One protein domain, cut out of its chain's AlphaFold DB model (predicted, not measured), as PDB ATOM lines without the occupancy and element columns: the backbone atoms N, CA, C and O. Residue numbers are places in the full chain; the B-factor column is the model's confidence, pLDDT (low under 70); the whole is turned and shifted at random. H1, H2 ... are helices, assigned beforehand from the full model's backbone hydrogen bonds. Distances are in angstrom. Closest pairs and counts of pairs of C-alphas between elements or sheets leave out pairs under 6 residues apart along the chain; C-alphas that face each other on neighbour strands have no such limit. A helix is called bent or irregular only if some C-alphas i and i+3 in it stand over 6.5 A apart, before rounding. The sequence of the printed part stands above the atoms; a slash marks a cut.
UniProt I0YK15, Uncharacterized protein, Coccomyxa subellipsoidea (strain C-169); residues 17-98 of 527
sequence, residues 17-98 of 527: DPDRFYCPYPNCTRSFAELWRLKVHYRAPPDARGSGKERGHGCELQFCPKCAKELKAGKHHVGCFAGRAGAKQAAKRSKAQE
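What this domain is: This is residues 17 to 98 of the 527 residues of an uncharacterized protein of Coccomyxa subellipsoidea (strain C-169) (UniProt I0YK15). There is little regular structure: a body made mostly of loops holds the short helix H1, and the longer helix H2 leads away from it as an arm, with residues 88 to 98 sticking out. The printed part has 82 residues, 27 of them in two named helices, H1 then H2; it has no named strand and is all helix by class. It is loose, with a radius of gyration of the C-alphas of 15.1 A, and elongated, spanning 51 by 28 by 18 A.

How they stand to each other: Residues 21 to 22 pair with residues 31 to 32, antiparallel. H1, residues 35 to 43, and H2, residues 81 to 98, are only just apart, their closest C-alphas 8.2 A from each other. In H1 every O i to N i+4 pair is within hydrogen-bond range; in H2 5 of 14 are, beside 5 of 15 O i to N i+3 pairs.

Where its parts are: H1 begins at C-alpha 35 (136.370, 68.360, 101.810). H2, 29.0 A long, ends at C-alpha 98 (165.996, 71.433, 112.730); it is irregular, but only just: C-alphas 83 and 86 are 6.8 A apart.

The domain as a whole: The C-alphas farthest apart, of Ala 48 and Glu 98, lie 51.2 A from each other. The link from H1 to H2, 37 residues, is long. The printed part has no cut. Residues 51 to 52 and 81 to 98 have pLDDT under 70.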
ATOM      1  N   ASP A  17     144.691  80.040  99.407       91.00
ATOM      2  CA  ASP A  17     145.431  78.978 100.090       91.00
ATOM      3  C   ASP A  17     145.181  77.634  99.370       91.00
ATOM      4  O   ASP A  17     144.056  77.119  99.427       91.00
ATOM      5  N   PRO A  18     146.179  77.080  98.649       90.12
ATOM      6  CA  PRO A  18     145.961  75.979  97.714       90.12
ATOM      7  C   PRO A  18     145.606  74.668  98.421       90.12
ATOM      8  O   PRO A  18     145.016  73.775  97.805       90.12
ATOM      9  N   ASP A  19     145.886  74.549  99.722       90.75
ATOM     10  CA  ASP A  19     145.474  73.403 100.527       90.75
ATOM     11  C   ASP A  19     143.998  73.489 100.956       90.75
ATOM     12  O   ASP A  19     143.359  72.448 101.146       90.75
ATOM     13  N   ARG A  20     143.371  74.674 100.973       94.25
ATOM     14  CA  ARG A  20     141.957  74.831 101.363       94.25
ATOM     15  C   ARG A  20     140.955  74.495 100.262       94.25
ATOM     16  O   ARG A  20     141.162  74.717  99.075       94.25
ATOM     17  N   PHE A  21     139.800  74.005 100.695       94.50
ATOM     18  CA  PHE A  21     138.589  73.842  99.898       94.50
ATOM     19  C   PHE A  21     137.689  75.062 100.123       94.50
ATOM     20  O   PHE A  21     137.146  75.244 101.214       94.50
ATOM     21  N   TYR A  22     137.552  75.907  99.105       95.31
ATOM     22  CA  TYR A  22     136.637  77.052  99.108       95.31
ATOM     23  C   TYR A  22     135.219  76.603  98.730       95.31
ATOM     24  O   TYR A  22     135.060  75.632  97.986       95.31
ATOM     25  N   CYS A  23     134.192  77.287  99.241       96.12
ATOM     26  CA  CYS A  23     132.821  77.027  98.810       96.12
ATOM     27  C   CYS A  23     132.616  77.500  97.355       96.12
ATOM     28  O   CYS A  23     133.022  78.617  97.036       96.12
ATOM     29  N   PRO A  24     132.006  76.687  96.468       95.94
ATOM     30  CA  PRO A  24     131.662  77.118  95.113       95.94
ATOM     31  C   PRO A  24     130.336  77.895  95.040       95.94
ATOM     32  O   PRO A  24     130.021  78.437  93.985       95.94
ATOM     33  N   TYR A  25     129.554  77.951  96.127       94.56
ATOM     34  CA  TYR A  25     128.283  78.679  96.146       94.56
ATOM     35  C   TYR A  25     128.532  80.194  96.003       94.56
ATOM     36  O   TYR A  25     129.416  80.722  96.693       94.56
ATOM     37  N   PRO A  26     127.785  80.917  95.145       93.88
ATOM     38  CA  PRO A  26     127.989  82.349  94.941       93.88
ATOM     39  C   PRO A  26     127.882  83.125  96.259       93.88
ATOM     40  O   PRO A  26     127.046  82.831  97.107       93.88
ATOM     41  N   ASN A  27     128.746  84.128  96.429       90.25
ATOM     42  CA  ASN A  27     128.900  84.959  97.636       90.25
ATOM     43  C   ASN A  27     129.413  84.244  98.911       90.25
ATOM     44  O   ASN A  27     129.854  84.925  99.842       90.25
ATOM     45  N   CYS A  28     129.467  82.907  98.959       92.69
ATOM     46  CA  CYS A  28     129.958  82.182 100.131       92.69
ATOM     47  C   CYS A  28     131.493  82.214 100.234       92.69
ATOM     48  O   CYS A  28     132.217  81.387  99.681       92.69
ATOM     49  N   THR A  29     132.020  83.156 101.018       92.38
ATOM     50  CA  THR A  29     133.472  83.350 101.230       92.38
ATOM     51  C   THR A  29     134.140  82.306 102.145       92.38
ATOM     52  O   THR A  29     135.306  82.456 102.525       92.38
ATOM     53  N   ARG A  30     133.433  81.238 102.534       93.38
ATOM     54  CA  ARG A  30     133.935  80.231 103.482       93.38
ATOM     55  C   ARG A  30     134.947  79.279 102.840       93.38
ATOM     56  O   ARG A  30     134.791  78.833 101.705       93.38
ATOM     57  N   SER A  31     135.970  78.922 103.616       95.19
ATOM     58  CA  SER A  31     136.992  77.940 103.239       95.19
ATOM     59  C   SER A  31     137.254  76.939 104.364       95.19
ATOM     60  O   SER A  31     137.162  77.265 105.549       95.19
ATOM     61  N   PHE A  32     137.585  75.708 103.983       95.12
ATOM     62  CA  PHE A  32     137.719  74.559 104.872       95.12
ATOM     63  C   PHE A  32     139.031  73.824 104.595       95.12
ATOM     64  O   PHE A  32     139.434  73.689 103.445       95.12
ATOM     65  N   ALA A  33     139.686  73.297 105.632       93.88
ATOM     66  CA  ALA A  33     140.878  72.460 105.456       93.88
ATOM     67  C   ALA A  33     140.557  71.083 104.831       93.88
ATOM     68  O   ALA A  33     141.430  70.436 104.265       93.88
ATOM     69  N   GLU A  34     139.304  70.628 104.927       93.00
ATOM     70  CA  GLU A  34     138.899  69.273 104.556       93.00
ATOM     71  C   GLU A  34     137.578  69.271 103.779       93.00
ATOM     72  O   GLU A  34     136.602  69.914 104.176       93.00
ATOM     73  N   LEU A  35     137.524  68.473 102.709       93.31
ATOM     74  CA  LEU A  35     136.370  68.360 101.810       93.31
ATOM     75  C   LEU A  35     135.073  67.915 102.515       93.31
ATOM     76  O   LEU A  35     133.989  68.330 102.111       93.31
ATOM     77  N   TRP A  36     135.154  67.112 103.585       92.69
ATOM     78  CA  TRP A  36     133.955  66.694 104.326       92.69
ATOM     79  C   TRP A  36     133.282  67.868 105.047       92.69
ATOM     80  O   TRP A  36     132.057  67.947 105.047       92.69
ATOM     81  N   ARG A  37     134.058  68.821 105.586       94.19
ATOM     82  CA  ARG A  37     133.513  70.023 106.240       94.19
ATOM     83  C   ARG A  37     132.799  70.916 105.228       94.19
ATOM     84  O   ARG A  37     131.738  71.449 105.538       94.19
ATOM     85  N   LEU A  38     133.328  71.005 104.002       94.81
ATOM     86  CA  LEU A  38     132.641  71.669 102.896       94.81
ATOM     87  C   LEU A  38     131.341  70.935 102.512       94.81
ATOM     88  O   LEU A  38     130.311  71.589 102.391       94.81
ATOM     89  N   LYS A  39     131.340  69.596 102.389       93.88
ATOM     90  CA  LYS A  39     130.117  68.820 102.083       93.88
ATOM     91  C   LYS A  39     129.048  68.956 103.181       93.88
ATOM     92  O   LYS A  39     127.870  69.072 102.856       93.88
ATOM     93  N   VAL A  40     129.439  69.010 104.459       94.50
ATOM     94  CA  VAL A  40     128.526  69.297 105.585       94.50
ATOM     95  C   VAL A  40     127.989  70.730 105.519       94.50
ATOM     96  O   VAL A  40     126.792  70.929 105.685       94.50
ATOM     97  N   HIS A  41     128.836  71.721 105.228       95.38
ATOM     98  CA  HIS A  41     128.400  73.111 105.074       95.38
ATOM     99  C   HIS A  41     127.434  73.298 103.895       95.38
ATOM    100  O   HIS A  41     126.451  74.011 104.044       95.38
ATOM    101  N   TYR A  42     127.661  72.634 102.759       94.88
ATOM    102  CA  TYR A  42     126.761  72.707 101.602       94.88
ATOM    103  C   TYR A  42     125.363  72.158 101.942       94.88
ATOM    104  O   TYR A  42     124.368  72.845 101.713       94.88
ATOM    105  N   ARG A  43     125.309  70.970 102.573       94.56
ATOM    106  CA  ARG A  43     124.063  70.262 102.939       94.56
ATOM    107  C   ARG A  43     123.311  70.878 104.117       94.56
ATOM    108  O   ARG A  43     122.108  70.671 104.229       94.56
ATOM    109  N   ALA A  44     123.990  71.593 105.016       94.00
ATOM    110  CA  ALA A  44     123.316  72.294 106.103       94.00
ATOM    111  C   ALA A  44     122.323  73.319 105.514       94.00
ATOM    112  O   ALA A  44     122.707  74.047 104.595       94.00
ATOM    113  N   PRO A  45     121.070  73.394 105.995       91.88
ATOM    114  CA  PRO A  45     120.088  74.318 105.440       91.88
ATOM    115  C   PRO A  45     120.523  75.782 105.634       91.88
ATOM    116  O   PRO A  45     121.250  76.088 106.592       91.88
ATOM    117  N   PRO A  46     120.080  76.702 104.757       89.69
ATOM    118  CA  PRO A  46     120.236  78.129 105.004       89.69
ATOM    119  C   PRO A  46     119.540  78.497 106.323       89.69
ATOM    120  O   PRO A  46     118.474  77.975 106.646       89.69
ATOM    121  N   ASP A  47     120.157  79.380 107.112       86.50
ATOM    122  CA  ASP A  47     119.608  79.776 108.414       86.50
ATOM    123  C   ASP A  47     118.383  80.675 108.197       86.50
ATOM    124  O   ASP A  47     118.504  81.889 108.010       86.50
ATOM    125  N   ALA A  48     117.198  80.055 108.210       72.62
ATOM    126  CA  ALA A  48     115.902  80.692 107.972       72.62
ATOM    127  C   ALA A  48     115.616  81.883 108.905       72.62
ATOM    128  O   ALA A  48     114.739  82.695 108.625       72.62
ATOM    129  N   ARG A  49     116.381  82.037 109.995       79.06
ATOM    130  CA  ARG A  49     116.269  83.148 110.945       79.06
ATOM    131  C   ARG A  49     116.946  84.445 110.477       79.06
ATOM    132  O   ARG A  49     117.125  85.356 111.281       79.06
ATOM    133  N   GLY A  50     117.364  84.531 109.210       70.06
ATOM    134  CA  GLY A  50     117.823  85.772 108.569       70.06
ATOM    135  C   GLY A  50     119.123  86.354 109.136       70.06
ATOM    136  O   GLY A  50     119.423  87.523 108.922       70.06
ATOM    137  N   SER A  51     119.914  85.559 109.865       67.38
ATOM    138  CA  SER A  51     121.029  86.028 110.711       67.38
ATOM    139  C   SER A  51     122.230  86.639 109.951       67.38
ATOM    140  O   SER A  51     123.228  87.018 110.566       67.38
ATOM    141  N   GLY A  52     122.199  86.687 108.614       68.00
ATOM    142  CA  GLY A  52     123.286  87.185 107.752       68.00
ATOM    143  C   GLY A  52     124.575  86.347 107.771       68.00
ATOM    144  O   GLY A  52     125.492  86.593 106.993       68.00
ATOM    145  N   LYS A  53     124.663  85.341 108.648       74.31
ATOM    146  CA  LYS A  53     125.773  84.391 108.758       74.31
ATOM    147  C   LYS A  53     125.334  83.037 108.217       74.31
ATOM    148  O   LYS A  53     124.750  82.237 108.944       74.31
ATOM    149  N   GLU A  54     125.644  82.783 106.952       74.06
ATOM    150  CA  GLU A  54     125.321  81.533 106.261       74.06
ATOM    151  C   GLU A  54     125.836  80.306 107.038       74.06
ATOM    152  O   GLU A  54     127.045  80.066 107.154       74.06
ATOM    153  N   ARG A  55     124.911  79.509 107.588       84.88
ATOM    154  CA  ARG A  55     125.231  78.196 108.175       84.88
ATOM    155  C   ARG A  55     125.501  77.151 107.099       84.88
ATOM    156  O   ARG A  55     126.394  76.324 107.291       84.88
ATOM    157  N   GLY A  56     124.795  77.248 105.978       92.94
ATOM    158  CA  GLY A  56     124.901  76.390 104.807       92.94
ATOM    159  C   GLY A  56     123.973  76.840 103.684       92.94
ATOM    160  O   GLY A  56     123.420  77.939 103.754       92.94
ATOM    161  N   HIS A  57     123.839  76.000 102.658       94.06
ATOM    162  CA  HIS A  57     123.121  76.318 101.419       94.06
ATOM    163  C   HIS A  57     121.908  75.410 101.155       94.06
ATOM    164  O   HIS A  57     121.089  75.729 100.303       94.06
ATOM    165  N   GLY A  58     121.747  74.313 101.905       94.38
ATOM    166  CA  GLY A  58     120.662  73.340 101.729       94.38
ATOM    167  C   GLY A  58     120.808  72.433 100.501       94.38
ATOM    168  O   GLY A  58     119.850  71.769 100.124       94.38
ATOM    169  N   CYS A  59     121.990  72.390  99.878       94.25
ATOM    170  CA  CYS A  59     122.238  71.684  98.619       94.25
ATOM    171  C   CYS A  59     123.224  70.514  98.793       94.25
ATOM    172  O   CYS A  59     124.062  70.494  99.696       94.25
ATOM    173  N   GLU A  60     123.197  69.544  97.880       94.56
ATOM    174  CA  GLU A  60     124.213  68.485  97.792       94.56
ATOM    175  C   GLU A  60     125.411  68.972  96.954       94.56
ATOM    176  O   GLU A  60     125.245  69.424  95.822       94.56
ATOM    177  N   LEU A  61     126.638  68.868  97.477       95.56
ATOM    178  CA  LEU A  61     127.843  69.167  96.693       95.56
ATOM    179  C   LEU A  61     128.149  67.989  95.754       95.56
ATOM    180  O   LEU A  61     128.789  67.024  96.178       95.56
ATOM    181  N   GLN A  62     127.701  68.079  94.499       95.50
ATOM    182  CA  GLN A  62     127.805  66.990  93.516       95.50
ATOM    183  C   GLN A  62     129.228  66.742  92.997       95.50
ATOM    184  O   GLN A  62     129.578  65.601  92.706       95.50
ATOM    185  N   PHE A  63     130.077  67.773  92.918       95.56
ATOM    186  CA  PHE A  63     131.422  67.677  92.337       95.56
ATOM    187  C   PHE A  63     132.498  68.227  93.276       95.56
ATOM    188  O   PHE A  63     132.287  69.192  94.010       95.56
ATOM    189  N   CYS A  64     133.684  67.618  93.254       95.12
ATOM    190  CA  CYS A  64     134.814  68.070  94.057       95.12
ATOM    191  C   CYS A  64     135.470  69.322  93.442       95.12
ATOM    192  O   CYS A  64     136.068  69.207  92.367       95.12
ATOM    193  N   PRO A  65     135.487  70.486  94.124       94.06
ATOM    194  CA  PRO A  65     135.943  71.752  93.535       94.06
ATOM    195  C   PRO A  65     137.453  71.819  93.242       94.06
ATOM    196  O   PRO A  65     137.910  72.807  92.683       94.06
ATOM    197  N   LYS A  66     138.237  70.791  93.605       93.12
ATOM    198  CA  LYS A  66     139.663  70.681  93.241       93.12
ATOM    199  C   LYS A  66     139.997  69.578  92.226       93.12
ATOM    200  O   LYS A  66     141.155  69.459  91.837       93.12
ATOM    201  N   CYS A  67     139.058  68.704  91.858       93.19
ATOM    202  CA  CYS A  67     139.351  67.612  90.916       93.19
ATOM    203  C   CYS A  67     138.190  67.209  89.996       93.19
ATOM    204  O   CYS A  67     138.296  66.173  89.344       93.19
ATOM    205  N   ALA A  68     137.092  67.974  89.978       92.88
ATOM    206  CA  ALA A  68     135.872  67.773  89.183       92.88
ATOM    207  C   ALA A  68     135.138  66.424  89.356       92.88
ATOM    208  O   ALA A  68     134.017  66.278  88.885       92.88
ATOM    209  N   LYS A  69     135.710  65.441  90.064       93.94
ATOM    210  CA  LYS A  69     135.098  64.121  90.262       93.94
ATOM    211  C   LYS A  69     133.801  64.209  91.070       93.94
ATOM    212  O   LYS A  69     133.744  64.908  92.085       93.94
ATOM    213  N   GLU A  70     132.818  63.433  90.626       94.19
ATOM    214  CA  GLU A  70     131.516  63.232  91.265       94.19
ATOM    215  C   GLU A  70     131.659  62.767  92.732       94.19
ATOM    216  O   GLU A  70     132.536  61.966  93.085       94.19
ATOM    217  N   LEU A  71     130.789  63.274  93.603       93.00
ATOM    218  CA  LEU A  71     130.805  63.096  95.054       93.00
ATOM    219  C   LEU A  71     129.544  62.378  95.547       93.00
ATOM    220  O   LEU A  71     128.795  62.938  96.353       93.00
ATOM    221  N   LYS A  72     129.355  61.124  95.115       89.75
ATOM    222  CA  LYS A  72     128.199  60.273  95.471       89.75
ATOM    223  C   LYS A  72     127.740  60.442  96.927       89.75
ATOM    224  O   LYS A  72     128.554  60.530  97.857       89.75
ATOM    225  N   ALA A  73     126.423  60.510  97.122       88.00
ATOM    226  CA  ALA A  73     125.798  60.649  98.436       88.00
ATOM    227  C   ALA A  73     126.286  59.559  99.416       88.00
ATOM    228  O   ALA A  73     126.676  58.464  99.013       88.00
ATOM    229  N   GLY A  74     126.349  59.894 100.708       81.88
ATOM    230  CA  GLY A  74     126.854  59.015 101.775       81.88
ATOM    231  C   GLY A  74     128.366  58.720 101.766       81.88
ATOM    232  O   GLY A  74     128.963  58.598 102.832       81.88
ATOM    233  N   LYS A  75     129.033  58.639 100.606       85.62
ATOM    234  CA  LYS A  75     130.440  58.210 100.531       85.62
ATOM    235  C   LYS A  75     131.425  59.359 100.776       85.62
ATOM    236  O   LYS A  75     131.345  60.426 100.164       85.62
ATOM    237  N   HIS A  76     132.417  59.112 101.633       78.25
ATOM    238  CA  HIS A  76     133.565  60.004 101.802       78.25
ATOM    239  C   HIS A  76     134.503  59.893 100.591       78.25
ATOM    240  O   HIS A  76     134.973  58.807 100.251       78.25
ATOM    241  N   HIS A  77     134.828  61.026  99.965       83.81
ATOM    242  CA  HIS A  77     135.795  61.097  98.867       83.81
ATOM    243  C   HIS A  77     137.234  61.081  99.418       83.81
ATOM    244  O   HIS A  77     137.940  62.092  99.468       83.81
ATOM    245  N   VAL A  78     137.658  59.909  99.893       77.19
ATOM    246  CA  VAL A  78     139.011  59.669 100.398       77.19
ATOM    247  C   VAL A  78     139.966  59.547  99.210       77.19
ATOM    248  O   VAL A  78     139.939  58.555  98.489       77.19
ATOM    249  N   GLY A  79     140.829  60.547  99.011       77.19
ATOM    250  CA  GLY A  79     141.831  60.532  97.936       77.19
ATOM    251  C   GLY A  79     141.621  61.528  96.791       77.19
ATOM    252  O   GLY A  79     142.106  61.271  95.691       77.19
ATOM    253  N   CYS A  80     140.990  62.686  97.031       78.81
ATOM    254  CA  CYS A  80     141.188  63.839  96.143       78.81
ATOM    255  C   CYS A  80     142.699  64.089  95.980       78.81
ATOM    256  O   CYS A  80     143.409  64.222  96.981       78.81
ATOM    257  N   PHE A  81     143.195  64.169  94.740       67.94
ATOM    258  CA  PHE A  81     144.622  64.386  94.460       67.94
ATOM    259  C   PHE A  81     145.139  65.660  95.150       67.94
ATOM    260  O   PHE A  81     146.095  65.610  95.923       67.94
ATOM    261  N   ALA A  82     144.403  66.763  95.004       67.06
ATOM    262  CA  ALA A  82     144.671  68.052  95.646       67.06
ATOM    263  C   ALA A  82     144.267  68.129  97.143       67.06
ATOM    264  O   ALA A  82     144.204  69.213  97.723       67.06
ATOM    265  N   GLY A  83     143.972  66.984  97.770       63.06
ATOM    266  CA  GLY A  83     143.959  66.800  99.227       63.06
ATOM    267  C   GLY A  83     145.088  65.888  99.736       63.06
ATOM    268  O   GLY A  83     145.363  65.869 100.932       63.06
ATOM    269  N   ARG A  84     145.767  65.137  98.853       62.19
ATOM    270  CA  ARG A  84     146.942  64.314  99.200       62.19
ATOM    271  C   ARG A  84     148.274  65.066  99.099       62.19
ATOM    272  O   ARG A  84     149.244  64.594  99.684       62.19
ATOM    273  N   ALA A  85     148.319  66.195  98.389       53.91
ATOM    274  CA  ALA A  85     149.540  66.971  98.161       53.91
ATOM    275  C   ALA A  85     150.110  67.605  99.452       53.91
ATOM    276  O   ALA A  85     151.161  67.170  99.926       53.91
ATOM    277  N   GLY A  86     149.417  68.579 100.057       52.53
ATOM    278  CA  GLY A  86     149.966  69.364 101.173       52.53
ATOM    279  C   GLY A  86     150.264  68.563 102.441       52.53
ATOM    280  O   GLY A  86     151.365  68.652 102.990       52.53
ATOM    281  N   ALA A  87     149.330  67.707 102.874       53.34
ATOM    282  CA  ALA A  87     149.384  67.047 104.185       53.34
ATOM    283  C   ALA A  87     150.654  66.205 104.440       53.34
ATOM    284  O   ALA A  87     151.081  66.081 105.587       53.34
ATOM    285  N   LYS A  88     151.283  65.640 103.396       53.19
ATOM    286  CA  LYS A  88     152.559  64.906 103.526       53.19
ATOM    287  C   LYS A  88     153.806  65.750 103.253       53.19
ATOM    288  O   LYS A  88     154.885  65.357 103.691       53.19
ATOM    289  N   GLN A  89     153.693  66.887 102.566       51.03
ATOM    290  CA  GLN A  89     154.838  67.763 102.307       51.03
ATOM    291  C   GLN A  89     155.116  68.710 103.482       51.03
ATOM    292  O   GLN A  89     156.274  68.845 103.881       51.03
ATOM    293  N   ALA A  90     154.078  69.275 104.108       50.06
ATOM    294  CA  ALA A  90     154.222  70.155 105.273       50.06
ATOM    295  C   ALA A  90     155.000  69.482 106.422       50.06
ATOM    296  O   ALA A  90     155.989  70.029 106.907       50.06
ATOM    297  N   ALA A  91     154.625  68.246 106.774       55.22
ATOM    298  CA  ALA A  91     155.262  67.467 107.841       55.22
ATOM    299  C   ALA A  91     156.722  67.058 107.551       55.22
ATOM    300  O   ALA A  91     157.464  66.744 108.479       55.22
ATOM    301  N   LYS A  92     157.156  67.056 106.279       53.69
ATOM    302  CA  LYS A  92     158.565  66.817 105.924       53.69
ATOM    303  C   LYS A  92     159.383  68.111 105.934       53.69
ATOM    304  O   LYS A  92     160.560  68.066 106.277       53.69
ATOM    305  N   ARG A  93     158.770  69.260 105.616       53.12
ATOM    306  CA  ARG A  93     159.433  70.573 105.678       53.12
ATOM    307  C   ARG A  93     159.722  71.012 107.115       53.12
ATOM    308  O   ARG A  93     160.829  71.465 107.372       53.12
ATOM    309  N   SER A  94     158.786  70.810 108.046       54.62
ATOM    310  CA  SER A  94     158.997  71.158 109.460       54.62
ATOM    311  C   SER A  94     160.125  70.354 110.113       54.62
ATOM    312  O   SER A  94     160.927  70.934 110.834       54.62
ATOM    313  N   LYS A  95     160.249  69.051 109.820       54.31
ATOM    314  CA  LYS A  95     161.334  68.226 110.381       54.31
ATOM    315  C   LYS A  95     162.700  68.449 109.714       54.31
ATOM    316  O   LYS A  95     163.724  68.288 110.362       54.31
ATOM    317  N   ALA A  96     162.740  68.860 108.445       54.25
ATOM    318  CA  ALA A  96     164.002  69.152 107.756       54.25
ATOM    319  C   ALA A  96     164.684  70.458 108.219       54.25
ATOM    320  O   ALA A  96     165.841  70.687 107.875       54.25
ATOM    321  N   GLN A  97     163.983  71.318 108.968       53.97
ATOM    322  CA  GLN A  97     164.484  72.638 109.361       53.97
ATOM    323  C   GLN A  97     165.263  72.640 110.695       53.97
ATOM    324  O   GLN A  97     165.969  73.607 110.965       53.97
ATOM    325  N   GLU A  98     165.196  71.569 111.497       56.75
ATOM    326  CA  GLU A  98     165.996  71.433 112.730       56.75
ATOM    327  C   GLU A  98     167.381  70.804 112.477       56.75
ATOM    328  O   GLU A  98     168.371  71.238 113.064       56.75
TER     329      GLU A  98